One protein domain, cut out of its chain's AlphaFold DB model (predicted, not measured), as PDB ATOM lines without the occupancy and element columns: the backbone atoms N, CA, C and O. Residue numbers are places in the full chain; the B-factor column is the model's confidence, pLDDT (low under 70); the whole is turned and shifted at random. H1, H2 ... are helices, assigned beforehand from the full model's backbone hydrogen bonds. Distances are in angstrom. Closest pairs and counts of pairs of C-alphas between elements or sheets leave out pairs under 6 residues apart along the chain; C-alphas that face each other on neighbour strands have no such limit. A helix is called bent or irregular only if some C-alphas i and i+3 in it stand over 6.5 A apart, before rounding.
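Overview. This is residues 93 to 278 of the 457 residues of an uncharacterized protein of Gemmatimonadaceae bacterium (UniProt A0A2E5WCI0). The model is a long rod of helices: H3 and H5 run side by side in opposite ways, H1 and H2 pack on H3, and H6 folds back along part of H5, on the side away from H3. The short H4 stands crosswise at one end, after a long loop of residues 167 to 178. The printed part has 186 residues with six named helices, H1 to H6 in order, and no named strand; the class is all helix. It is extended, with a radius of gyration of the C-alphas of 26.1 A and spans of 93 by 38 by 29 A.

Arrangement. H1, residues 93 to 107, touches residues 140 to 154 alone of H3, residues 126 to 166; the closest C-alphas, of Leu 102 and Arg 144, are 6.5 A apart, and the tilt of 36 degrees, opposite ways, is only just steep. H2, residues 110 to 122, forms a helical hairpin with H3 at a shallow tilt of 32 degrees, closest at the C-alphas of Glu 114 and Cys 133, 5.9 A. H3 touches H5, residues 191 to 243, at a shallow tilt of 12 degrees, opposite ways, closest at the C-alphas of Gly 146 and Trp 212, 5.3 A. H4, residues 179 to 188, and H5 only just touch, only at the corner, with 3 pairs of C-alphas within 8 A; the closest are those of Leu 188 and Ala 194, 4.9 A. H5 and H6, residues 250 to 276, form a helical hairpin at 10 degrees, a shallow tilt, closest at the C-alphas of Val 243 and Asn 250, 6.3 A. H3 and H6 are apart. Every O i to N i+4 pair is within hydrogen-bond range in H1, H3, H5 and H6, against 6 of 9 in H2 and 4 of 6 in H4.

Along the chain. H1 begins at C-alpha 93, (181.401, 156.682, 174.475). H2 is only just irregular, with C-alphas 119 and 122 7.0 A apart. H3 measures 59.5 A, H5 76.9 A and H6 39.3 A, ending at C-alpha 276, (162.834, 176.176, 181.847).

Size, cuts and confidence. The farthest C-alphas, of Thr 174 and Gly 248, are 93.2 A apart. The printed part has no cut; the link from H3 to H4 is long. Mean pLDDT of the printed part is 75.9, with 66 residues under 70, among them 168 to 193 and 239 to 269.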
ATOM      1  N   THR A  93     181.565 156.392 173.047       77.62
ATOM      2  CA  THR A  93     181.401 156.682 174.475       77.62
ATOM      3  C   THR A  93     179.931 156.865 174.832       77.62
ATOM      4  O   THR A  93     179.479 156.314 175.830       77.62
ATOM      5  N   GLU A  94     179.168 157.570 173.994       80.12
ATOM      6  CA  GLU A  94     177.731 157.770 174.195       80.12
ATOM      7  C   GLU A  94     176.984 156.435 174.202       80.12
ATOM      8  O   GLU A  94     176.320 156.120 175.183       80.12
ATOM      9  N   ILE A  95     177.174 155.594 173.178       84.44
ATOM     10  CA  ILE A  95     176.507 154.285 173.090       84.44
ATOM     11  C   ILE A  95     176.858 153.408 174.295       84.44
ATOM     12  O   ILE A  95     175.975 152.772 174.867       84.44
ATOM     13  N   VAL A  96     178.130 153.373 174.703       85.62
ATOM     14  CA  VAL A  96     178.570 152.588 175.867       85.62
ATOM     15  C   VAL A  96     177.915 153.095 177.150       85.62
ATOM     16  O   VAL A  96     177.402 152.282 177.921       85.62
ATOM     17  N   ILE A  97     177.874 154.414 177.367       84.25
ATOM     18  CA  ILE A  97     177.198 155.017 178.525       84.25
ATOM     19  C   ILE A  97     175.710 154.668 178.505       84.25
ATOM     20  O   ILE A  97     175.175 154.225 179.517       84.25
ATOM     21  N   THR A  98     175.042 154.805 177.364       88.50
ATOM     22  CA  THR A  98     173.614 154.517 177.226       88.50
ATOM     23  C   THR A  98     173.294 153.041 177.461       88.50
ATOM     24  O   THR A  98     172.325 152.730 178.155       88.50
ATOM     25  N   VAL A  99     174.089 152.116 176.916       90.19
ATOM     26  CA  VAL A  99     173.911 150.671 177.133       90.19
ATOM     27  C   VAL A  99     174.178 150.311 178.594       90.19
ATOM     28  O   VAL A  99     173.403 149.557 179.181       90.19
ATOM     29  N   GLY A 100     175.224 150.877 179.203       87.25
ATOM     30  CA  GLY A 100     175.513 150.706 180.627       87.25
ATOM     31  C   GLY A 100     174.382 151.231 181.513       87.25
ATOM     32  O   GLY A 100     173.955 150.543 182.437       87.25
ATOM     33  N   LEU A 101     173.833 152.403 181.184       88.56
ATOM     34  CA  LEU A 101     172.681 152.988 181.866       88.56
ATOM     35  C   LEU A 101     171.432 152.115 181.711       88.56
ATOM     36  O   LEU A 101     170.734 151.880 182.693       88.56
ATOM     37  N   LEU A 102     171.165 151.581 180.513       91.81
ATOM     38  CA  LEU A 102     170.057 150.650 180.292       91.81
ATOM     39  C   LEU A 102     170.221 149.379 181.130       91.81
ATOM     40  O   LEU A 102     169.271 148.961 181.783       91.81
ATOM     41  N   ALA A 103     171.411 148.775 181.128       90.94
ATOM     42  CA  ALA A 103     171.697 147.580 181.916       90.94
ATOM     43  C   ALA A 103     171.511 147.846 183.416       90.94
ATOM     44  O   ALA A 103     170.835 147.073 184.094       90.94
ATOM     45  N   GLY A 104     172.019 148.980 183.908       89.75
ATOM     46  CA  GLY A 104     171.793 149.440 185.275       89.75
ATOM     47  C   GLY A 104     170.303 149.580 185.582       89.75
ATOM     48  O   GLY A 104     169.818 148.997 186.545       89.75
ATOM     49  N   LEU A 105     169.539 150.253 184.724       90.06
ATOM     50  CA  LEU A 105     168.100 150.432 184.926       90.06
ATOM     51  C   LEU A 105     167.312 149.131 184.873       90.06
ATOM     52  O   LEU A 105     166.338 149.008 185.609       90.06
ATOM     53  N   LEU A 106     167.687 148.184 184.016       90.81
ATOM     54  CA  LEU A 106     167.066 146.860 183.948       90.81
ATOM     55  C   LEU A 106     167.427 145.990 185.157       90.81
ATOM     56  O   LEU A 106     166.623 145.143 185.530       90.81
ATOM     57  N   SER A 107     168.592 146.216 185.774       92.69
ATOM     58  CA  SER A 107     169.023 145.509 186.987       92.69
ATOM     59  C   SER A 107     168.287 145.948 188.254       92.69
ATOM     60  O   SER A 107     168.313 145.226 189.244       92.69
ATOM     61  N   ILE A 108     167.620 147.109 188.226       89.81
ATOM     62  CA  ILE A 108     166.801 147.577 189.347       89.81
ATOM     63  C   ILE A 108     165.569 146.676 189.458       89.81
ATOM     64  O   ILE A 108     164.648 146.758 188.632       89.81
ATOM     65  N   ASP A 109     165.562 145.836 190.494       92.06
ATOM     66  CA  ASP A 109     164.368 145.132 190.937       92.06
ATOM     67  C   ASP A 109     163.432 146.125 191.638       92.06
ATOM     68  O   ASP A 109     163.827 146.890 192.524       92.06
ATOM     69  N   HIS A 110     162.170 146.130 191.218       88.12
ATOM     70  CA  HIS A 110     161.168 147.010 191.804       88.12
ATOM     71  C   HIS A 110     160.820 146.574 193.228       88.12
ATOM     72  O   HIS A 110     160.508 147.438 194.042       88.12
ATOM     73  N   GLY A 111     160.925 145.275 193.539       89.12
ATOM     74  CA  GLY A 111     160.699 144.762 194.890       89.12
ATOM     75  C   GLY A 111     161.726 145.300 195.886       89.12
ATOM     76  O   GLY A 111     161.353 145.787 196.952       89.12
ATOM     77  N   ASP A 112     163.006 145.306 195.510       88.94
ATOM     78  CA  ASP A 112     164.088 145.844 196.345       88.94
ATOM     79  C   ASP A 112     163.959 147.359 196.547       88.94
ATOM     80  O   ASP A 112     164.193 147.880 197.644       88.94
ATOM     81  N   MET A 113     163.551 148.084 195.500       90.00
ATOM     82  CA  MET A 113     163.290 149.521 195.584       90.00
ATOM     83  C   MET A 113     162.110 149.823 196.511       90.00
ATOM     84  O   MET A 113     162.217 150.696 197.372       90.00
ATOM     85  N   GLU A 114     161.000 149.102 196.356       90.81
ATOM     86  CA  GLU A 114     159.830 149.237 197.220       90.81
ATOM     87  C   GLU A 114     160.197 148.931 198.678       90.81
ATOM     88  O   GLU A 114     159.912 149.738 199.562       90.81
ATOM     89  N   ALA A 115     160.907 147.830 198.941       90.50
ATOM     90  CA  ALA A 115     161.379 147.482 200.279       90.50
ATOM     91  C   ALA A 115     162.274 148.577 200.884       90.50
ATOM     92  O   ALA A 115     162.127 148.923 202.056       90.50
ATOM     93  N   SER A 116     163.159 149.169 200.077       90.00
ATOM     94  CA  SER A 116     164.026 150.275 200.500       90.00
ATOM     95  C   SER A 116     163.231 151.537 200.843       90.00
ATOM     96  O   SER A 116     163.542 152.211 201.823       90.00
ATOM     97  N   LEU A 117     162.182 151.851 200.079       88.19
ATOM     98  CA  LEU A 117     161.281 152.971 200.372       88.19
ATOM     99  C   LEU A 117     160.432 152.704 201.619       88.19
ATOM    100  O   LEU A 117     160.193 153.626 202.398       88.19
ATOM    101  N   TRP A 118     160.046 151.451 201.872       91.31
ATOM    102  CA  TRP A 118     159.346 151.062 203.098       91.31
ATOM    103  C   TRP A 118     160.187 151.238 204.363       91.31
ATOM    104  O   TRP A 118     159.614 151.459 205.425       91.31
ATOM    105  N   LEU A 119     161.523 151.262 204.282       90.25
ATOM    106  CA  LEU A 119     162.366 151.634 205.431       90.25
ATOM    107  C   LEU A 119     162.104 153.071 205.914       90.25
ATOM    108  O   LEU A 119     162.408 153.400 207.059       90.25
ATOM    109  N   LEU A 120     161.507 153.924 205.073       86.25
ATOM    110  CA  LEU A 120     161.108 155.281 205.436       86.25
ATOM    111  C   LEU A 120     159.758 155.338 206.168       86.25
ATOM    112  O   LEU A 120     159.352 156.425 206.575       86.25
ATOM    113  N   SER A 121     159.067 154.212 206.389       91.75
ATOM    114  CA  SER A 121     157.758 154.169 207.067       91.75
ATOM    115  C   SER A 121     157.788 154.591 208.524       91.75
ATOM    116  O   SER A 121     156.745 154.899 209.091       91.75
ATOM    117  N   SER A 122     158.969 154.635 209.139       88.19
ATOM    118  CA  SER A 122     159.146 155.235 210.460       88.19
ATOM    119  C   SER A 122     159.069 156.765 210.443       88.19
ATOM    120  O   SER A 122     158.829 157.362 211.487       88.19
ATOM    121  N   PHE A 123     159.285 157.401 209.288       82.75
ATOM    122  CA  PHE A 123     159.365 158.860 209.147       82.75
ATOM    123  C   PHE A 123     158.248 159.444 208.283       82.75
ATOM    124  O   PHE A 123     157.821 160.574 208.512       82.75
ATOM    125  N   LEU A 124     157.788 158.694 207.283       81.06
ATOM    126  CA  LEU A 124     156.791 159.135 206.320       81.06
ATOM    127  C   LEU A 124     155.463 158.404 206.540       81.06
ATOM    128  O   LEU A 124     155.454 157.200 206.805       81.06
ATOM    129  N   PRO A 125     154.324 159.099 206.388       84.88
ATOM    130  CA  PRO A 125     153.025 158.452 206.403       84.88
ATOM    131  C   PRO A 125     152.871 157.490 205.219       84.88
ATOM    132  O   PRO A 125     153.373 157.735 204.120       84.88
ATOM    133  N   TYR A 126     152.103 156.422 205.444       88.38
ATOM    134  CA  TYR A 126     151.873 155.322 204.500       88.38
ATOM    135  C   TYR A 126     151.550 155.791 203.069       88.38
ATOM    136  O   TYR A 126     152.184 155.349 202.113       88.38
ATOM    137  N   TYR A 127     150.624 156.743 202.915       84.31
ATOM    138  CA  TYR A 127     150.177 157.205 201.595       84.31
ATOM    139  C   TYR A 127     151.280 157.910 200.787       84.31
ATOM    140  O   TYR A 127     151.251 157.888 199.559       84.31
ATOM    141  N   LEU A 128     152.265 158.534 201.446       80.56
ATOM    142  CA  LEU A 128     153.396 159.141 200.742       80.56
ATOM    143  C   LEU A 128     154.386 158.103 200.265       80.56
ATOM    144  O   LEU A 128     154.949 158.278 199.193       80.56
ATOM    145  N   ILE A 129     154.584 157.033 201.028       86.69
ATOM    146  CA  ILE A 129     155.443 155.927 200.603       86.69
ATOM    147  C   ILE A 129     154.835 155.254 199.381       86.69
ATOM    148  O   ILE A 129     155.529 155.066 198.390       86.69
ATOM    149  N   GLU A 130     153.529 154.999 199.390       85.81
ATOM    150  CA  GLU A 130     152.824 154.447 198.233       85.81
ATOM    151  C   GLU A 130     152.926 155.363 196.998       85.81
ATOM    152  O   GLU A 130     153.216 154.903 195.886       85.81
ATOM    153  N   MET A 131     152.768 156.678 197.193       80.81
ATOM    154  CA  MET A 131     152.954 157.673 196.135       80.81
ATOM    155  C   MET A 131     154.399 157.691 195.614       80.81
ATOM    156  O   MET A 131     154.609 157.778 194.405       80.81
ATOM    157  N   LEU A 132     155.393 157.581 196.502       84.31
ATOM    158  CA  LEU A 132     156.810 157.508 196.151       84.31
ATOM    159  C   LEU A 132     157.133 156.253 195.355       84.31
ATOM    160  O   LEU A 132     157.725 156.363 194.286       84.31
ATOM    161  N   CYS A 133     156.692 155.086 195.820       88.56
ATOM    162  CA  CYS A 133     156.862 153.821 195.112       88.56
ATOM    163  C   CYS A 133     156.272 153.906 193.700       88.56
ATOM    164  O   CYS A 133     156.951 153.586 192.723       88.56
ATOM    165  N   SER A 134     155.047 154.425 193.577       83.81
ATOM    166  CA  SER A 134     154.363 154.589 192.290       83.81
ATOM    167  C   SER A 134     155.084 155.572 191.361       83.81
ATOM    168  O   SER A 134     155.277 155.287 190.176       83.81
ATOM    169  N   ALA A 135     155.523 156.721 191.886       81.81
ATOM    170  CA  ALA A 135     156.246 157.731 191.118       81.81
ATOM    171  C   ALA A 135     157.618 157.223 190.654       81.81
ATOM    172  O   ALA A 135     157.969 157.395 189.487       81.81
ATOM    173  N   SER A 136     158.372 156.556 191.531       85.25
ATOM    174  CA  SER A 136     159.668 155.955 191.207       85.25
ATOM    175  C   SER A 136     159.529 154.839 190.176       85.25
ATOM    176  O   SER A 136     160.289 154.814 189.207       85.25
ATOM    177  N   PHE A 137     158.522 153.971 190.317       88.50
ATOM    178  CA  PHE A 137     158.198 152.939 189.328       88.50
ATOM    179  C   PHE A 137     157.949 153.557 187.948       88.50
ATOM    180  O   PHE A 137     158.559 153.159 186.954       88.50
ATOM    181  N   PHE A 138     157.089 154.576 187.889       83.81
ATOM    182  CA  PHE A 138     156.754 155.259 186.645       83.81
ATOM    183  C   PHE A 138     157.962 155.980 186.030       83.81
ATOM    184  O   PHE A 138     158.192 155.875 184.825       83.81
ATOM    185  N   ALA A 139     158.771 156.659 186.848       84.44
ATOM    186  CA  ALA A 139     159.972 157.363 186.404       84.44
ATOM    187  C   ALA A 139     161.019 156.406 185.812       84.44
ATOM    188  O   ALA A 139     161.561 156.680 184.739       84.44
ATOM    189  N   ILE A 140     161.264 155.260 186.458       87.75
ATOM    190  CA  ILE A 140     162.173 154.224 185.945       87.75
ATOM    191  C   ILE A 140     161.653 153.671 184.614       87.75
ATOM    192  O   ILE A 140     162.430 153.512 183.673       87.75
ATOM    193  N   TRP A 141     160.348 153.420 184.496       88.31
ATOM    194  CA  TRP A 141     159.741 152.943 183.250       88.31
ATOM    195  C   TRP A 141     159.870 153.935 182.096       88.31
ATOM    196  O   TRP A 141     160.263 153.549 180.993       88.31
ATOM    197  N   ILE A 142     159.586 155.212 182.352       82.88
ATOM    198  CA  ILE A 142     159.785 156.301 181.391       82.88
ATOM    199  C   ILE A 142     161.242 156.359 180.938       82.88
ATOM    200  O   ILE A 142     161.509 156.437 179.739       82.88
ATOM    201  N   LEU A 143     162.188 156.266 181.874       87.19
ATOM    202  CA  LEU A 143     163.611 156.336 181.564       87.19
ATOM    203  C   LEU A 143     164.070 155.122 180.738       87.19
ATOM    204  O   LEU A 143     164.789 155.290 179.755       87.19
ATOM    205  N   ARG A 144     163.595 153.912 181.068       90.81
ATOM    206  CA  ARG A 144     163.838 152.691 180.277       90.81
ATOM    207  C   ARG A 144     163.333 152.850 178.841       90.81
ATOM    208  O   ARG A 144     164.080 152.575 177.903       90.81
ATOM    209  N   LEU A 145     162.098 153.321 178.658       87.00
ATOM    210  CA  LEU A 145     161.521 153.571 177.331       87.00
ATOM    211  C   LEU A 145     162.306 154.633 176.556       87.00
ATOM    212  O   LEU A 145     162.583 154.447 175.371       87.00
ATOM    213  N   GLY A 146     162.700 155.713 177.228       86.25
ATOM    214  CA  GLY A 146     163.471 156.788 176.623       86.25
ATOM    215  C   GLY A 146     164.842 156.349 176.131       86.25
ATOM    216  O   GLY A 146     165.230 156.646 175.000       86.25
ATOM    217  N   ILE A 147     165.547 155.564 176.943       89.75
ATOM    218  CA  ILE A 147     166.847 155.000 176.581       89.75
ATOM    219  C   ILE A 147     166.713 153.980 175.450       89.75
ATOM    220  O   ILE A 147     167.522 153.999 174.526       89.75
ATOM    221  N   LEU A 148     165.679 153.133 175.461       89.06
ATOM    222  CA  LEU A 148     165.404 152.216 174.353       89.06
ATOM    223  C   LEU A 148     165.132 152.970 173.045       89.06
ATOM    224  O   LEU A 148     165.676 152.601 172.006       89.06
ATOM    225  N   ALA A 149     164.335 154.039 173.087       85.38
ATOM    226  CA  ALA A 149     164.063 154.874 171.921       85.38
ATOM    227  C   ALA A 149     165.340 155.551 171.395       85.38
ATOM    228  O   ALA A 149     165.590 155.552 170.189       85.38
ATOM    229  N   HIS A 150     166.178 156.072 172.291       89.06
ATOM    230  CA  HIS A 150     167.460 156.669 171.932       89.06
ATOM    231  C   HIS A 150     168.429 155.639 171.318       89.06
ATOM    232  O   HIS A 150     168.975 155.887 170.244       89.06
ATOM    233  N   LEU A 151     168.575 154.449 171.916       89.94
ATOM    234  CA  LEU A 151     169.379 153.355 171.354       89.94
ATOM    235  C   LEU A 151     168.857 152.900 169.993       89.94
ATOM    236  O   LEU A 151     169.649 152.621 169.093       89.94
ATOM    237  N   PHE A 152     167.538 152.854 169.811       88.56
ATOM    238  CA  PHE A 152     166.935 152.541 168.523       88.56
ATOM    239  C   PHE A 152     167.311 153.587 167.463       88.56
ATOM    240  O   PHE A 152     167.800 153.218 166.394       88.56
ATOM    241  N   LEU A 153     167.178 154.884 167.762       85.06
ATOM    242  CA  LEU A 153     167.598 155.960 166.854       85.06
ATOM    243  C   LEU A 153     169.098 155.898 166.547       85.06
ATOM    244  O   LEU A 153     169.491 156.017 165.386       85.06
ATOM    245  N   ARG A 154     169.935 155.631 167.554       88.94
ATOM    246  CA  ARG A 154     171.374 155.425 167.355       88.94
ATOM    247  C   ARG A 154     171.667 154.202 166.494       88.94
ATOM    248  O   ARG A 154     172.518 154.282 165.616       88.94
ATOM    249  N   SER A 155     170.937 153.101 166.651       88.69
ATOM    250  CA  SER A 155     171.098 151.923 165.790       88.69
ATOM    251  C   SER A 155     170.745 152.221 164.326       88.69
ATOM    252  O   SER A 155     171.468 151.797 163.423       88.69
ATOM    253  N   LEU A 156     169.699 153.023 164.082       85.50
ATOM    254  CA  LEU A 156     169.350 153.504 162.743       85.50
ATOM    255  C   LEU A 156     170.450 154.398 162.169       85.50
ATOM    256  O   LEU A 156     170.824 154.229 161.010       85.50
ATOM    257  N   TRP A 157     170.989 155.308 162.979       89.44
ATOM    258  CA  TRP A 157     172.113 156.161 162.599       89.44
ATOM    259  C   TRP A 157     173.337 155.328 162.192       89.44
ATOM    260  O   TRP A 157     173.843 155.509 161.087       89.44
ATOM    261  N   ILE A 158     173.751 154.344 163.005       88.00
ATOM    262  CA  ILE A 158     174.874 153.440 162.681       88.00
ATOM    263  C   ILE A 158     174.597 152.697 161.372       88.00
ATOM    264  O   ILE A 158     175.476 152.598 160.518       88.00
ATOM    265  N   GLY A 159     173.371 152.193 161.189       86.81
ATOM    266  CA  GLY A 159     172.963 151.514 159.960       86.81
ATOM    267  C   GLY A 159     173.080 152.406 158.722       86.81
ATOM    268  O   GLY A 159     173.543 151.949 157.679       86.81
ATOM    269  N   LEU A 160     172.719 153.686 158.833       83.25
ATOM    270  CA  LEU A 160     172.835 154.660 157.745       83.25
ATOM    271  C   LEU A 160     174.284 155.042 157.449       83.25
ATOM    272  O   LEU A 160     174.670 155.073 156.281       83.25
ATOM    273  N   VAL A 161     175.102 155.248 158.481       83.00
ATOM    274  CA  VAL A 161     176.545 155.481 158.330       83.00
ATOM    275  C   VAL A 161     177.215 154.273 157.668       83.00
ATOM    276  O   VAL A 161     177.993 154.429 156.726       83.00
ATOM    277  N   GLY A 162     176.871 153.057 158.103       83.69
ATOM    278  CA  GLY A 162     177.363 151.808 157.521       83.69
ATOM    279  C   GLY A 162     176.925 151.616 156.068       83.69
ATOM    280  O   GLY A 162     177.725 151.192 155.236       83.69
ATOM    281  N   LEU A 163     175.690 151.992 155.726       80.19
ATOM    282  CA  LEU A 163     175.216 152.018 154.339       80.19
ATOM    283  C   LEU A 163     176.002 153.020 153.487       80.19
ATOM    284  O   LEU A 163     176.381 152.679 152.368       80.19
ATOM    285  N   GLY A 164     176.295 154.210 154.019       76.00
ATOM    286  CA  GLY A 164     177.161 155.192 153.362       76.00
ATOM    287  C   GLY A 164     178.583 154.666 153.133       76.00
ATOM    288  O   GLY A 164     179.184 154.959 152.104       76.00
ATOM    289  N   PHE A 165     179.101 153.832 154.045       75.56
ATOM    290  CA  PHE A 165     180.404 153.173 153.894       75.56
ATOM    291  C   PHE A 165     180.394 152.067 152.834       75.56
ATOM    292  O   PHE A 165     181.299 151.993 152.008       75.56
ATOM    293  N   ALA A 166     179.383 151.197 152.859       79.12
ATOM    294  CA  ALA A 166     179.286 150.068 151.939       79.12
ATOM    295  C   ALA A 166     178.969 150.506 150.499       79.12
ATOM    296  O   ALA A 166     179.314 149.806 149.548       79.12
ATOM    297  N   TYR A 167     178.317 151.660 150.339       75.81
ATOM    298  CA  TYR A 167     177.850 152.173 149.055       75.81
ATOM    299  C   TYR A 167     178.187 153.665 148.880       75.81
ATOM    300  O   TYR A 167     177.274 154.490 148.805       75.81
ATOM    301  N   PRO A 168     179.480 154.033 148.775       66.75
ATOM    302  CA  PRO A 168     179.904 155.434 148.684       66.75
ATOM    303  C   PRO A 168     179.381 156.128 147.417       66.75
ATOM    304  O   PRO A 168     179.032 157.302 147.448       66.75
ATOM    305  N   SER A 169     179.236 155.390 146.313       67.25
ATOM    306  CA  SER A 169     178.620 155.877 145.065       67.25
ATOM    307  C   SER A 169     177.085 155.779 145.065       67.25
ATOM    308  O   SER A 169     176.446 155.884 144.017       67.25
ATOM    309  N   GLY A 170     176.485 155.519 146.227       67.44
ATOM    310  CA  GLY A 170     175.102 155.097 146.359       67.44
ATOM    311  C   GLY A 170     174.917 153.607 146.064       67.44
ATOM    312  O   GLY A 170     175.749 152.927 145.461       67.44
ATOM    313  N   VAL A 171     173.800 153.061 146.536       67.44
ATOM    314  CA  VAL A 171     173.425 151.664 146.283       67.44
ATOM    315  C   VAL A 171     173.164 151.488 144.768       67.44
ATOM    316  O   VAL A 171     172.879 152.466 144.088       67.44
ATOM    317  N   ASN A 172     173.201 150.281 144.186       65.50
ATOM    318  CA  ASN A 172     172.851 150.071 142.764       65.50
ATOM    319  C   ASN A 172     171.341 149.810 142.570       65.50
ATOM    320  O   ASN A 172     170.800 148.839 143.102       65.50
ATOM    321  N   ARG A 173     170.663 150.656 141.776       61.72
ATOM    322  CA  ARG A 173     169.192 150.657 141.589       61.72
ATOM    323  C   ARG A 173     168.657 149.368 141.007       61.72
ATOM    324  O   ARG A 173     167.561 148.939 141.343       61.72
ATOM    325  N   THR A 174     169.430 148.784 140.104       64.19
ATOM    326  CA  THR A 174     168.985 147.657 139.283       64.19
ATOM    327  C   THR A 174     168.822 146.371 140.087       64.19
ATOM    328  O   THR A 174     168.111 145.473 139.649       64.19
ATOM    329  N   ARG A 175     169.439 146.295 141.275       64.38
ATOM    330  CA  ARG A 175     169.479 145.088 142.108       64.38
ATOM    331  C   ARG A 175     168.518 145.101 143.299       64.38
ATOM    332  O   ARG A 175     168.357 144.063 143.929       64.38
ATOM    333  N   LEU A 176     167.875 146.231 143.619       62.72
ATOM    334  CA  LEU A 176     166.852 146.270 144.670       62.72
ATOM    335  C   LEU A 176     165.459 146.176 144.057       62.72
ATOM    336  O   LEU A 176     165.015 147.064 143.333       62.72
ATOM    337  N   HIS A 177     164.749 145.104 144.387       61.50
ATOM    338  CA  HIS A 177     163.351 144.915 144.020       61.50
ATOM    339  C   HIS A 177     162.465 145.145 145.254       61.50
ATOM    340  O   HIS A 177     162.785 144.681 146.346       61.50
ATOM    341  N   GLY A 178     161.382 145.918 145.105       64.50
ATOM    342  CA  GLY A 178     160.408 146.182 146.173       64.50
ATOM    343  C   GLY A 178     159.823 147.603 146.174       64.50
ATOM    344  O   GLY A 178     160.449 148.579 145.755       64.50
ATOM    345  N   ALA A 179     158.583 147.723 146.656       60.81
ATOM    346  CA  ALA A 179     157.845 148.989 146.726       60.81
ATOM    347  C   ALA A 179     158.453 149.967 147.749       60.81
ATOM    348  O   ALA A 179     158.562 151.168 147.496       60.81
ATOM    349  N   LEU A 180     158.886 149.446 148.898       56.19
ATOM    350  CA  LEU A 180     159.448 150.260 149.969       56.19
ATOM    351  C   LEU A 180     160.873 150.713 149.677       56.19
ATOM    352  O   LEU A 180     161.230 151.861 149.942       56.19
ATOM    353  N   THR A 181     161.648 149.818 149.065       60.47
ATOM    354  CA  THR A 181     162.976 150.109 148.544       60.47
ATOM    355  C   THR A 181     162.871 151.264 147.566       60.47
ATOM    356  O   THR A 181     163.496 152.277 147.820       60.47
ATOM    357  N   SER A 182     161.968 151.263 146.583       60.66
ATOM    358  CA  SER A 182     161.827 152.417 145.676       60.66
ATOM    359  C   SER A 182     161.523 153.771 146.363       60.66
ATOM    360  O   SER A 182     161.917 154.812 145.822       60.66
ATOM    361  N   ARG A 183     160.836 153.803 147.519       61.62
ATOM    362  CA  ARG A 183     160.532 155.049 148.264       61.62
ATOM    363  C   ARG A 183     161.713 155.545 149.085       61.62
ATOM    364  O   ARG A 183     162.127 156.695 148.921       61.62
ATOM    365  N   PHE A 184     162.250 154.675 149.938       60.69
ATOM    366  CA  PHE A 184     163.395 154.991 150.791       60.69
ATOM    367  C   PHE A 184     164.620 155.317 149.951       60.69
ATOM    368  O   PHE A 184     165.340 156.268 150.220       60.69
ATOM    369  N   TYR A 185     164.799 154.597 148.855       61.47
ATOM    370  CA  TYR A 185     165.954 154.716 147.990       61.47
ATOM    371  C   TYR A 185     166.034 156.055 147.262       61.47
ATOM    372  O   TYR A 185     167.122 156.601 147.113       61.47
ATOM    373  N   LYS A 186     164.903 156.648 146.859       59.69
ATOM    374  CA  LYS A 186     164.905 158.009 146.291       59.69
ATOM    375  C   LYS A 186     165.422 159.067 147.266       59.69
ATOM    376  O   LYS A 186     165.906 160.093 146.810       59.69
ATOM    377  N   HIS A 187     165.310 158.805 148.566       57.09
ATOM    378  CA  HIS A 187     165.804 159.680 149.627       57.09
ATOM    379  C   HIS A 187     167.182 159.249 150.142       57.09
ATOM    380  O   HIS A 187     167.941 160.085 150.594       57.09
ATOM    381  N   LEU A 188     167.543 157.970 150.033       54.47
ATOM    382  CA  LEU A 188     168.843 157.450 150.468       54.47
ATOM    383  C   LEU A 188     169.935 157.519 149.391       54.47
ATOM    384  O   LEU A 188     171.102 157.393 149.724       54.47
ATOM    385  N   THR A 189     169.591 157.672 148.105       53.34
ATOM    386  CA  THR A 189     170.583 157.661 147.003       53.34
ATOM    387  C   THR A 189     170.867 159.003 146.360       53.34
ATOM    388  O   THR A 189     171.680 159.069 145.444       53.34
ATOM    389  N   ALA A 190     170.237 160.075 146.830       59.75
ATOM    390  CA  ALA A 190     170.838 161.382 146.647       59.75
ATOM    391  C   ALA A 190     171.937 161.492 147.720       59.75
ATOM    392  O   ALA A 190     171.586 161.407 148.901       59.75
ATOM    393  N   PRO A 191     173.225 161.588 147.342       58.91
ATOM    394  CA  PRO A 191     174.339 161.581 148.291       58.91
ATOM    395  C   PRO A 191     174.131 162.612 149.406       58.91
ATOM    396  O   PRO A 191     174.110 162.239 150.579       58.91
ATOM    397  N   ASP A 192     173.750 163.841 149.057       64.75
ATOM    398  CA  ASP A 192     173.452 164.885 150.039       64.75
ATOM    399  C   ASP A 192     172.279 164.531 150.962       64.75
ATOM    400  O   ASP A 192     172.140 165.076 152.052       64.75
ATOM    401  N   THR A 193     171.353 163.674 150.528       68.12
ATOM    402  CA  THR A 193     170.154 163.346 151.311       68.12
ATOM    403  C   THR A 193     170.441 162.262 152.343       68.12
ATOM    404  O   THR A 193     169.889 162.331 153.439       68.12
ATOM    405  N   ALA A 194     171.337 161.313 152.056       71.38
ATOM    406  CA  ALA A 194     171.796 160.340 153.048       71.38
ATOM    407  C   ALA A 194     172.594 161.019 154.168       71.38
ATOM    408  O   ALA A 194     172.355 160.746 155.345       71.38
ATOM    409  N   VAL A 195     173.474 161.957 153.811       72.81
ATOM    410  CA  VAL A 195     174.247 162.767 154.766       72.81
ATOM    411  C   VAL A 195     173.311 163.615 155.620       72.81
ATOM    412  O   VAL A 195     173.305 163.485 156.843       72.81
ATOM    413  N   ARG A 196     172.412 164.387 154.993       76.19
ATOM    414  CA  ARG A 196     171.400 165.182 155.709       76.19
ATOM    415  C   ARG A 196     170.496 164.331 156.599       76.19
ATOM    416  O   ARG A 196     170.130 164.771 157.683       76.19
ATOM    417  N   LEU A 197     170.106 163.132 156.163       78.50
ATOM    418  CA  LEU A 197     169.295 162.220 156.971       78.50
ATOM    419  C   LEU A 197     170.078 161.698 158.179       78.50
ATOM    420  O   LEU A 197     169.518 161.626 159.268       78.50
ATOM    421  N   THR A 198     171.357 161.374 157.991       82.81
ATOM    422  CA  THR A 198     172.255 160.934 159.065       82.81
ATOM    423  C   THR A 198     172.398 162.031 160.117       82.81
ATOM    424  O   THR A 198     172.121 161.775 161.284       82.81
ATOM    425  N   ILE A 199     172.679 163.268 159.694       80.81
ATOM    426  CA  ILE A 199     172.742 164.448 160.573       80.81
ATOM    427  C   ILE A 199     171.409 164.667 161.299       80.81
ATOM    428  O   ILE A 199     171.370 164.905 162.503       80.81
ATOM    429  N   ARG A 200     170.273 164.543 160.600       80.56
ATOM    430  CA  ARG A 200     168.953 164.678 161.235       80.56
ATOM    431  C   ARG A 200     168.689 163.611 162.285       80.56
ATOM    432  O   ARG A 200     168.140 163.933 163.330       80.56
ATOM    433  N   ILE A 201     169.024 162.353 162.011       83.75
ATOM    434  CA  ILE A 201     168.826 161.268 162.980       83.75
ATOM    435  C   ILE A 201     169.780 161.430 164.158       83.75
ATOM    436  O   ILE A 201     169.387 161.141 165.281       83.75
ATOM    437  N   GLU A 202     170.989 161.936 163.927       85.69
ATOM    438  CA  GLU A 202     171.915 162.300 164.994       85.69
ATOM    439  C   GLU A 202     171.300 163.343 165.926       85.69
ATOM    440  O   GLU A 202     171.157 163.074 167.118       85.69
ATOM    441  N   HIS A 203     170.822 164.466 165.379       82.88
ATOM    442  CA  HIS A 203     170.116 165.481 166.159       82.88
ATOM    443  C   HIS A 203     168.903 164.901 166.882       82.88
ATOM    444  O   HIS A 203     168.807 165.053 168.092       82.88
ATOM    445  N   LEU A 204     168.040 164.148 166.193       79.81
ATOM    446  CA  LEU A 204     166.876 163.502 166.812       79.81
ATOM    447  C   LEU A 204     167.266 162.537 167.936       79.81
ATOM    448  O   LEU A 204     166.542 162.424 168.921       79.81
ATOM    449  N   SER A 205     168.385 161.822 167.800       87.12
ATOM    450  CA  SER A 205     168.861 160.898 168.827       87.12
ATOM    451  C   SER A 205     169.325 161.647 170.076       87.12
ATOM    452  O   SER A 205     168.884 161.304 171.175       87.12
ATOM    453  N   SER A 206     170.123 162.704 169.912       84.12
ATOM    454  CA  SER A 206     170.580 163.572 171.003       84.12
ATOM    455  C   SER A 206     169.412 164.316 171.650       84.12
ATOM    456  O   SER A 206     169.337 164.437 172.873       84.12
ATOM    457  N   GLU A 207     168.457 164.761 170.834       81.00
ATOM    458  CA  GLU A 207     167.241 165.421 171.286       81.00
ATOM    459  C   GLU A 207     166.369 164.487 172.115       81.00
ATOM    460  O   GLU A 207     165.987 164.832 173.233       81.00
ATOM    461  N   ALA A 208     166.108 163.277 171.616       79.19
ATOM    462  CA  ALA A 208     165.361 162.273 172.354       79.19
ATOM    463  C   ALA A 208     166.019 161.993 173.711       79.19
ATOM    464  O   ALA A 208     165.339 162.036 174.734       79.19
ATOM    465  N   TYR A 209     167.337 161.773 173.742       83.31
ATOM    466  CA  TYR A 209     168.064 161.527 174.988       83.31
ATOM    467  C   TYR A 209     167.883 162.662 176.003       83.31
ATOM    468  O   TYR A 209     167.506 162.408 177.148       83.31
ATOM    469  N   SER A 210     168.079 163.911 175.572       81.69
ATOM    470  CA  SER A 210     167.911 165.097 176.417       81.69
ATOM    471  C   SER A 210     166.484 165.235 176.960       81.69
ATOM    472  O   SER A 210     166.289 165.484 178.151       81.69
ATOM    473  N   VAL A 211     165.463 165.013 176.124       79.25
ATOM    474  CA  VAL A 211     164.048 165.092 176.528       79.25
ATOM    475  C   VAL A 211     163.715 164.047 177.592       79.25
ATOM    476  O   VAL A 211     163.099 164.369 178.606       79.25
ATOM    477  N   TRP A 212     164.144 162.801 177.405       83.12
ATOM    478  CA  TRP A 212     163.868 161.744 178.379       83.12
ATOM    479  C   TRP A 212     164.632 161.951 179.686       83.12
ATOM    480  O   TRP A 212     164.061 161.790 180.765       83.12
ATOM    481  N   LEU A 213     165.899 162.361 179.600       80.38
ATOM    482  CA  LEU A 213     166.730 162.625 180.769       80.38
ATOM    483  C   LEU A 213     166.217 163.833 181.572       80.38
ATOM    484  O   LEU A 213     166.122 163.766 182.796       80.38
ATOM    485  N   SER A 214     165.831 164.918 180.898       77.88
ATOM    486  CA  SER A 214     165.230 166.093 181.544       77.88
ATOM    487  C   SER A 214     163.869 165.776 182.162       77.88
ATOM    488  O   SER A 214     163.611 166.189 183.292       77.88
ATOM    489  N   GLY A 215     163.029 164.986 181.485       75.88
ATOM    490  CA  GLY A 215     161.767 164.493 182.036       75.88
ATOM    491  C   GLY A 215     161.973 163.682 183.318       75.88
ATOM    492  O   GLY A 215     161.280 163.911 184.309       75.88
ATOM    493  N   PHE A 216     162.975 162.800 183.335       80.44
ATOM    494  CA  PHE A 216     163.369 162.048 184.525       80.44
ATOM    495  C   PHE A 216     163.823 162.962 185.670       80.44
ATOM    496  O   PHE A 216     163.296 162.851 186.776       80.44
ATOM    497  N   PHE A 217     164.746 163.896 185.419       79.81
ATOM    498  CA  PHE A 217     165.213 164.822 186.456       79.81
ATOM    499  C   PHE A 217     164.093 165.728 186.966       79.81
ATOM    500  O   PHE A 217     164.016 165.982 188.164       79.81
ATOM    501  N   SER A 218     163.189 166.170 186.093       76.38
ATOM    502  CA  SER A 218     162.013 166.943 186.490       76.38
ATOM    503  C   SER A 218     161.097 166.139 187.413       76.38
ATOM    504  O   SER A 218     160.647 166.671 188.425       76.38
ATOM    505  N   LEU A 219     160.833 164.867 187.094       75.31
ATOM    506  CA  LEU A 219     160.056 163.966 187.949       75.31
ATOM    507  C   LEU A 219     160.744 163.759 189.300       75.31
ATOM    508  O   LEU A 219     160.112 163.954 190.332       75.31
ATOM    509  N   ALA A 220     162.042 163.454 189.302       75.94
ATOM    510  CA  ALA A 220     162.814 163.267 190.528       75.94
ATOM    511  C   ALA A 220     162.808 164.525 191.415       75.94
ATOM    512  O   ALA A 220     162.563 164.436 192.618       75.94
ATOM    513  N   MET A 221     163.012 165.704 190.825       78.50
ATOM    514  CA  MET A 221     162.960 166.981 191.541       78.50
ATOM    515  C   MET A 221     161.572 167.264 192.111       78.50
ATOM    516  O   MET A 221     161.460 167.712 193.251       78.50
ATOM    517  N   TRP A 222     160.515 166.973 191.352       78.88
ATOM    518  CA  TRP A 222     159.140 167.116 191.823       78.88
ATOM    519  C   TRP A 222     158.848 166.186 193.004       78.88
ATOM    520  O   TRP A 222     158.275 166.612 194.007       78.88
ATOM    521  N   THR A 223     159.318 164.941 192.933       74.62
ATOM    522  CA  THR A 223     159.208 163.967 194.017       74.62
ATOM    523  C   THR A 223     159.936 164.435 195.281       74.62
ATOM    524  O   THR A 223     159.345 164.427 196.361       74.62
ATOM    525  N   ILE A 224     161.182 164.911 195.160       77.50
ATOM    526  CA  ILE A 224     161.954 165.470 196.284       77.50
ATOM    527  C   ILE A 224     161.223 166.671 196.894       77.50
ATOM    528  O   ILE A 224     161.116 166.775 198.116       77.50
ATOM    529  N   TRP A 225     160.690 167.563 196.058       78.75
ATOM    530  CA  TRP A 225     159.955 168.740 196.513       78.75
ATOM    531  C   TRP A 225     158.675 168.374 197.276       78.75
ATOM    532  O   TRP A 225     158.408 168.951 198.331       78.75
ATOM    533  N   LEU A 226     157.906 167.388 196.807       73.81
ATOM    534  CA  LEU A 226     156.713 166.914 197.514       73.81
ATOM    535  C   LEU A 226     157.041 166.291 198.870       73.81
ATOM    536  O   LEU A 226     156.396 166.619 199.865       73.81
ATOM    537  N   VAL A 227     158.057 165.429 198.934       75.88
ATOM    538  CA  VAL A 227     158.482 164.825 200.206       75.88
ATOM    539  C   VAL A 227     158.997 165.889 201.161       75.88
ATOM    540  O   VAL A 227     158.621 165.892 202.333       75.88
ATOM    541  N   GLY A 228     159.827 166.808 200.667       76.19
ATOM    542  CA  GLY A 228     160.394 167.893 201.461       76.19
ATOM    543  C   GLY A 228     159.319 168.824 202.014       76.19
ATOM    544  O   GLY A 228     159.297 169.089 203.215       76.19
ATOM    545  N   SER A 229     158.388 169.269 201.167       74.00
ATOM    546  CA  SER A 229     157.289 170.156 201.571       74.00
ATOM    547  C   SER A 229     156.323 169.484 202.545       74.00
ATOM    548  O   SER A 229     155.914 170.114 203.521       74.00
ATOM    549  N   HIS A 230     156.007 168.201 202.355       75.62
ATOM    550  CA  HIS A 230     155.175 167.478 203.309       75.62
ATOM    551  C   HIS A 230     155.881 167.252 204.649       75.62
ATOM    552  O   HIS A 230     155.302 167.531 205.696       75.62
ATOM    553  N   SER A 231     157.125 166.761 204.632       74.38
ATOM    554  CA  SER A 231     157.898 166.512 205.858       74.38
ATOM    555  C   SER A 231     158.036 167.791 206.677       74.38
ATOM    556  O   SER A 231     157.879 167.777 207.897       74.38
ATOM    557  N   LEU A 232     158.245 168.914 205.987       74.06
ATOM    558  CA  LEU A 232     158.248 170.232 206.593       74.06
ATOM    559  C   LEU A 232     156.894 170.587 207.210       74.06
ATOM    560  O   LEU A 232     156.856 170.972 208.373       74.06
ATOM    561  N   ALA A 233     155.795 170.463 206.461       72.19
ATOM    562  CA  ALA A 233     154.464 170.798 206.959       72.19
ATOM    563  C   ALA A 233     154.111 169.985 208.214       72.19
ATOM    564  O   ALA A 233     153.631 170.540 209.202       72.19
ATOM    565  N   THR A 234     154.422 168.689 208.210       72.06
ATOM    566  CA  THR A 234     154.216 167.797 209.353       72.06
ATOM    567  C   THR A 234     155.089 168.200 210.542       72.06
ATOM    568  O   THR A 234     154.575 168.306 211.654       72.06
ATOM    569  N   ALA A 235     156.371 168.511 210.329       73.69
ATOM    570  CA  ALA A 235     157.253 169.017 211.383       73.69
ATOM    571  C   ALA A 235     156.751 170.346 211.971       73.69
ATOM    572  O   ALA A 235     156.755 170.521 213.189       73.69
ATOM    573  N   SER A 236     156.259 171.257 211.125       69.06
ATOM    574  CA  SER A 236     155.657 172.517 211.560       69.06
ATOM    575  C   SER A 236     154.410 172.275 212.410       69.06
ATOM    576  O   SER A 236     154.299 172.863 213.479       69.06
ATOM    577  N   ILE A 237     153.505 171.381 211.996       70.69
ATOM    578  CA  ILE A 237     152.305 171.032 212.776       70.69
ATOM    579  C   ILE A 237     152.697 170.416 214.124       70.69
ATOM    580  O   ILE A 237     152.199 170.857 215.159       70.69
ATOM    581  N   TYR A 238     153.617 169.446 214.141       70.81
ATOM    582  CA  TYR A 238     154.099 168.834 215.385       70.81
ATOM    583  C   TYR A 238     154.702 169.872 216.329       70.81
ATOM    584  O   TYR A 238     154.375 169.886 217.513       70.81
ATOM    585  N   ALA A 239     155.521 170.779 215.804       67.00
ATOM    586  CA  ALA A 239     156.105 171.847 216.592       67.00
ATOM    587  C   ALA A 239     155.045 172.827 217.117       67.00
ATOM    588  O   ALA A 239     155.103 173.162 218.291       67.00
ATOM    589  N   ILE A 240     154.042 173.228 216.324       63.88
ATOM    590  CA  ILE A 240     152.917 174.060 216.803       63.88
ATOM    591  C   ILE A 240     152.180 173.355 217.945       63.88
ATOM    592  O   ILE A 240     151.894 173.968 218.970       63.88
ATOM    593  N   THR A 241     151.896 172.062 217.783       69.56
ATOM    594  CA  THR A 241     151.113 171.284 218.754       69.56
ATOM    595  C   THR A 241     151.886 171.063 220.058       69.56
ATOM    596  O   THR A 241     151.309 171.140 221.138       69.56
ATOM    597  N   TYR A 242     153.201 170.838 219.973       68.62
ATOM    598  CA  TYR A 242     154.075 170.633 221.131       68.62
ATOM    599  C   TYR A 242     154.407 171.958 221.841       68.62
ATOM    600  O   TYR A 242     154.303 172.058 223.060       68.62
ATOM    601  N   VAL A 243     154.730 173.013 221.085       63.16
ATOM    602  CA  VAL A 243     155.070 174.353 221.606       63.16
ATOM    603  C   VAL A 243     153.846 175.119 222.104       63.16
ATOM    604  O   VAL A 243     153.971 175.933 223.012       63.16
ATOM    605  N   GLY A 244     152.648 174.827 221.593       58.06
ATOM    606  CA  GLY A 244     151.395 175.398 222.099       58.06
ATOM    607  C   GLY A 244     151.134 175.112 223.584       58.06
ATOM    608  O   GLY A 244     150.283 175.764 224.179       58.06
ATOM    609  N   THR A 245     151.884 174.184 224.190       61.44
ATOM    610  CA  THR A 245     151.833 173.905 225.630       61.44
ATOM    611  C   THR A 245     152.851 174.698 226.471       61.44
ATOM    612  O   THR A 245     152.638 174.811 227.671       61.44
ATOM    613  N   ASP A 246     153.874 175.329 225.864       64.12
ATOM    614  CA  ASP A 246     154.898 176.162 226.534       64.12
ATOM    615  C   ASP A 246     155.380 177.304 225.596       64.12
ATOM    616  O   ASP A 246     156.320 177.177 224.806       64.12
ATOM    617  N   LEU A 247     154.680 178.443 225.642       55.97
ATOM    618  CA  LEU A 247     154.563 179.420 224.540       55.97
ATOM    619  C   LEU A 247     155.680 180.479 224.382       55.97
ATOM    620  O   LEU A 247     155.600 181.303 223.477       55.97
ATOM    621  N   GLY A 248     156.717 180.514 225.221       61.22
ATOM    622  CA  GLY A 248     157.619 181.681 225.272       61.22
ATOM    623  C   GLY A 248     158.735 181.725 224.219       61.22
ATOM    624  O   GLY A 248     158.815 182.650 223.417       61.22
ATOM    625  N   SER A 249     159.643 180.745 224.237       61.75
ATOM    626  CA  SER A 249     160.918 180.807 223.495       61.75
ATOM    627  C   SER A 249     160.954 179.966 222.217       61.75
ATOM    628  O   SER A 249     161.778 180.199 221.335       61.75
ATOM    629  N   ASN A 250     160.061 178.983 222.087       60.00
ATOM    630  CA  ASN A 250     160.135 177.990 221.012       60.00
ATOM    631  C   ASN A 250     159.389 178.415 219.733       60.00
ATOM    632  O   ASN A 250     159.625 177.852 218.664       60.00
ATOM    633  N   ALA A 251     158.542 179.447 219.814       60.56
ATOM    634  CA  ALA A 251     157.837 180.007 218.660       60.56
ATOM    635  C   ALA A 251     158.796 180.678 217.657       60.56
ATOM    636  O   ALA A 251     158.612 180.561 216.444       60.56
ATOM    637  N   GLU A 252     159.862 181.321 218.143       61.28
ATOM    638  CA  GLU A 252     160.886 181.931 217.287       61.28
ATOM    639  C   GLU A 252     161.696 180.884 216.516       61.28
ATOM    640  O   GLU A 252     161.954 181.048 215.323       61.28
ATOM    641  N   ALA A 253     162.080 179.790 217.180       59.56
ATOM    642  CA  ALA A 253     162.795 178.692 216.537       59.56
ATOM    643  C   ALA A 253     161.938 178.063 215.431       59.56
ATOM    644  O   ALA A 253     162.414 177.857 214.315       59.56
ATOM    645  N   LEU A 254     160.649 177.847 215.709       59.31
ATOM    646  CA  LEU A 254     159.692 177.341 214.735       59.31
ATOM    647  C   LEU A 254     159.554 178.271 213.523       59.31
ATOM    648  O   LEU A 254     159.673 177.808 212.393       59.31
ATOM    649  N   ALA A 255     159.377 179.578 213.729       64.56
ATOM    650  CA  ALA A 255     159.294 180.543 212.632       64.56
ATOM    651  C   ALA A 255     160.548 180.526 211.739       64.56
ATOM    652  O   ALA A 255     160.430 180.592 210.513       64.56
ATOM    653  N   ARG A 256     161.743 180.364 212.327       64.19
ATOM    654  CA  ARG A 256     163.010 180.263 211.581       64.19
ATOM    655  C   ARG A 256     163.089 178.990 210.735       64.19
ATOM    656  O   ARG A 256     163.501 179.077 209.581       64.19
ATOM    657  N   TYR A 257     162.662 177.836 211.256       59.28
ATOM    658  CA  TYR A 257     162.655 176.585 210.487       59.28
ATOM    659  C   TYR A 257     161.642 176.611 209.340       59.28
ATOM    660  O   TYR A 257     161.976 176.220 208.220       59.28
ATOM    661  N   THR A 258     160.438 177.135 209.580       62.94
ATOM    662  CA  THR A 258     159.415 177.268 208.536       62.94
ATOM    663  C   THR A 258     159.867 178.243 207.445       62.94
ATOM    664  O   THR A 258     159.728 177.942 206.262       62.94
ATOM    665  N   ALA A 259     160.478 179.375 207.818       64.50
ATOM    666  CA  ALA A 259     161.005 180.359 206.872       64.50
ATOM    667  C   ALA A 259     162.181 179.817 206.043       64.50
ATOM    668  O   ALA A 259     162.204 180.006 204.827       64.50
ATOM    669  N   LEU A 260     163.129 179.108 206.671       67.06
ATOM    670  CA  LEU A 260     164.265 178.494 205.976       67.06
ATOM    671  C   LEU A 260     163.784 177.511 204.909       67.06
ATOM    672  O   LEU A 260     164.261 177.523 203.778       67.06
ATOM    673  N   ALA A 261     162.813 176.675 205.250       60.03
ATOM    674  CA  ALA A 261     162.341 175.658 204.333       60.03
ATOM    675  C   ALA A 261     161.441 176.226 203.221       60.03
ATOM    676  O   ALA A 261     161.511 175.754 202.086       60.03
ATOM    677  N   TYR A 262     160.688 177.300 203.486       66.88
ATOM    678  CA  TYR A 262     160.017 178.070 202.432       66.88
ATOM    679  C   TYR A 262     161.030 178.716 201.476       66.88
ATOM    680  O   TYR A 262     160.844 178.678 200.261       66.88
ATOM    681  N   ALA A 263     162.134 179.254 202.006       66.75
ATOM    682  CA  ALA A 263     163.214 179.815 201.199       66.75
ATOM    683  C   ALA A 263     163.884 178.743 200.324       66.75
ATOM    684  O   ALA A 263     164.082 178.975 199.134       66.75
ATOM    685  N   VAL A 264     164.151 177.546 200.860       65.50
ATOM    686  CA  VAL A 264     164.671 176.410 200.076       65.50
ATOM    687  C   VAL A 264     163.683 175.998 198.980       65.50
ATOM    688  O   VAL A 264     164.085 175.830 197.829       65.50
ATOM    689  N   GLY A 265     162.388 175.901 199.294       65.62
ATOM    690  CA  GLY A 265     161.345 175.600 198.310       65.62
ATOM    691  C   GLY A 265     161.263 176.636 197.183       65.62
ATOM    692  O   GLY A 265     161.153 176.264 196.015       65.62
ATOM    693  N   LEU A 266     161.378 177.927 197.513       68.94
ATOM    694  CA  LEU A 266     161.408 179.020 196.537       68.94
ATOM    695  C   LEU A 266     162.676 179.012 195.682       68.94
ATOM    696  O   LEU A 266     162.580 179.266 194.486       68.94
ATOM    697  N   VAL A 267     163.842 178.687 196.251       66.56
ATOM    698  CA  VAL A 267     165.093 178.549 195.488       66.56
ATOM    699  C   VAL A 267     164.984 177.396 194.496       66.56
ATOM    700  O   VAL A 267     165.306 177.585 193.330       66.56
ATOM    701  N   ILE A 268     164.461 176.238 194.913       63.50
ATOM    702  CA  ILE A 268     164.250 175.088 194.021       63.50
ATOM    703  C   ILE A 268     163.277 175.445 192.890       63.50
ATOM    704  O   ILE A 268     163.566 175.180 191.723       63.50
ATOM    705  N   LEU A 269     162.147 176.084 193.215       67.06
ATOM    706  CA  LEU A 269     161.168 176.531 192.222       67.06
ATOM    707  C   LEU A 269     161.771 177.566 191.262       67.06
ATOM    708  O   LEU A 269     161.570 177.480 190.054       67.06
ATOM    709  N   TRP A 270     162.543 178.520 191.780       74.12
ATOM    710  CA  TRP A 270     163.237 179.524 190.981       74.12
ATOM    711  C   TRP A 270     164.284 178.895 190.061       74.12
ATOM    712  O   TRP A 270     164.331 179.241 188.883       74.12
ATOM    713  N   SER A 271     165.081 177.943 190.553       62.69
ATOM    714  CA  SER A 271     166.049 177.193 189.747       62.69
ATOM    715  C   SER A 271     165.356 176.410 188.637       62.69
ATOM    716  O   SER A 271     165.806 176.456 187.496       62.69
ATOM    717  N   PHE A 272     164.230 175.758 188.936       61.62
ATOM    718  CA  PHE A 272     163.413 175.082 187.932       61.62
ATOM    719  C   PHE A 272     162.908 176.064 186.866       61.62
ATOM    720  O   PHE A 272     163.130 175.846 185.677       61.62
ATOM    721  N   LEU A 273     162.319 177.192 187.278       64.62
ATOM    722  CA  LEU A 273     161.841 178.228 186.360       64.62
ATOM    723  C   LEU A 273     162.978 178.788 185.493       64.62
ATOM    724  O   LEU A 273     162.820 178.897 184.281       64.62
ATOM    725  N   ARG A 274     164.149 179.065 186.074       68.25
ATOM    726  CA  ARG A 274     165.346 179.525 185.351       68.25
ATOM    727  C   ARG A 274     165.833 178.514 184.324       68.25
ATOM    728  O   ARG A 274     166.159 178.916 183.211       68.25
ATOM    729  N   VAL A 275     165.859 177.229 184.677       58.16
ATOM    730  CA  VAL A 275     166.203 176.156 183.736       58.16
ATOM    731  C   VAL A 275     165.192 176.152 182.594       58.16
ATOM    732  O   VAL A 275     165.602 176.254 181.443       58.16
ATOM    733  N   THR A 276     163.886 176.166 182.884       55.28
ATOM    734  CA  THR A 276     162.834 176.176 181.847       55.28
ATOM    735  C   THR A 276     162.810 177.436 180.973       55.28
ATOM    736  O   THR A 276     162.329 177.374 179.844       55.28
ATOM    737  N   GLN A 277     163.328 178.566 181.468       54.53
ATOM    738  CA  GLN A 277     163.432 179.839 180.743       54.53
ATOM    739  C   GLN A 277     164.709 179.974 179.905       54.53
ATOM    740  O   GLN A 277     164.854 180.968 179.197       54.53
ATOM    741  N   SER A 278     165.637 179.016 179.972       62.09
ATOM    742  CA  SER A 278     166.819 179.013 179.109       62.09
ATOM    743  C   SER A 278     166.403 179.065 177.633       62.09
ATOM    744  O   SER A 278     165.552 178.286 177.194       62.09
TER     745      SER A 278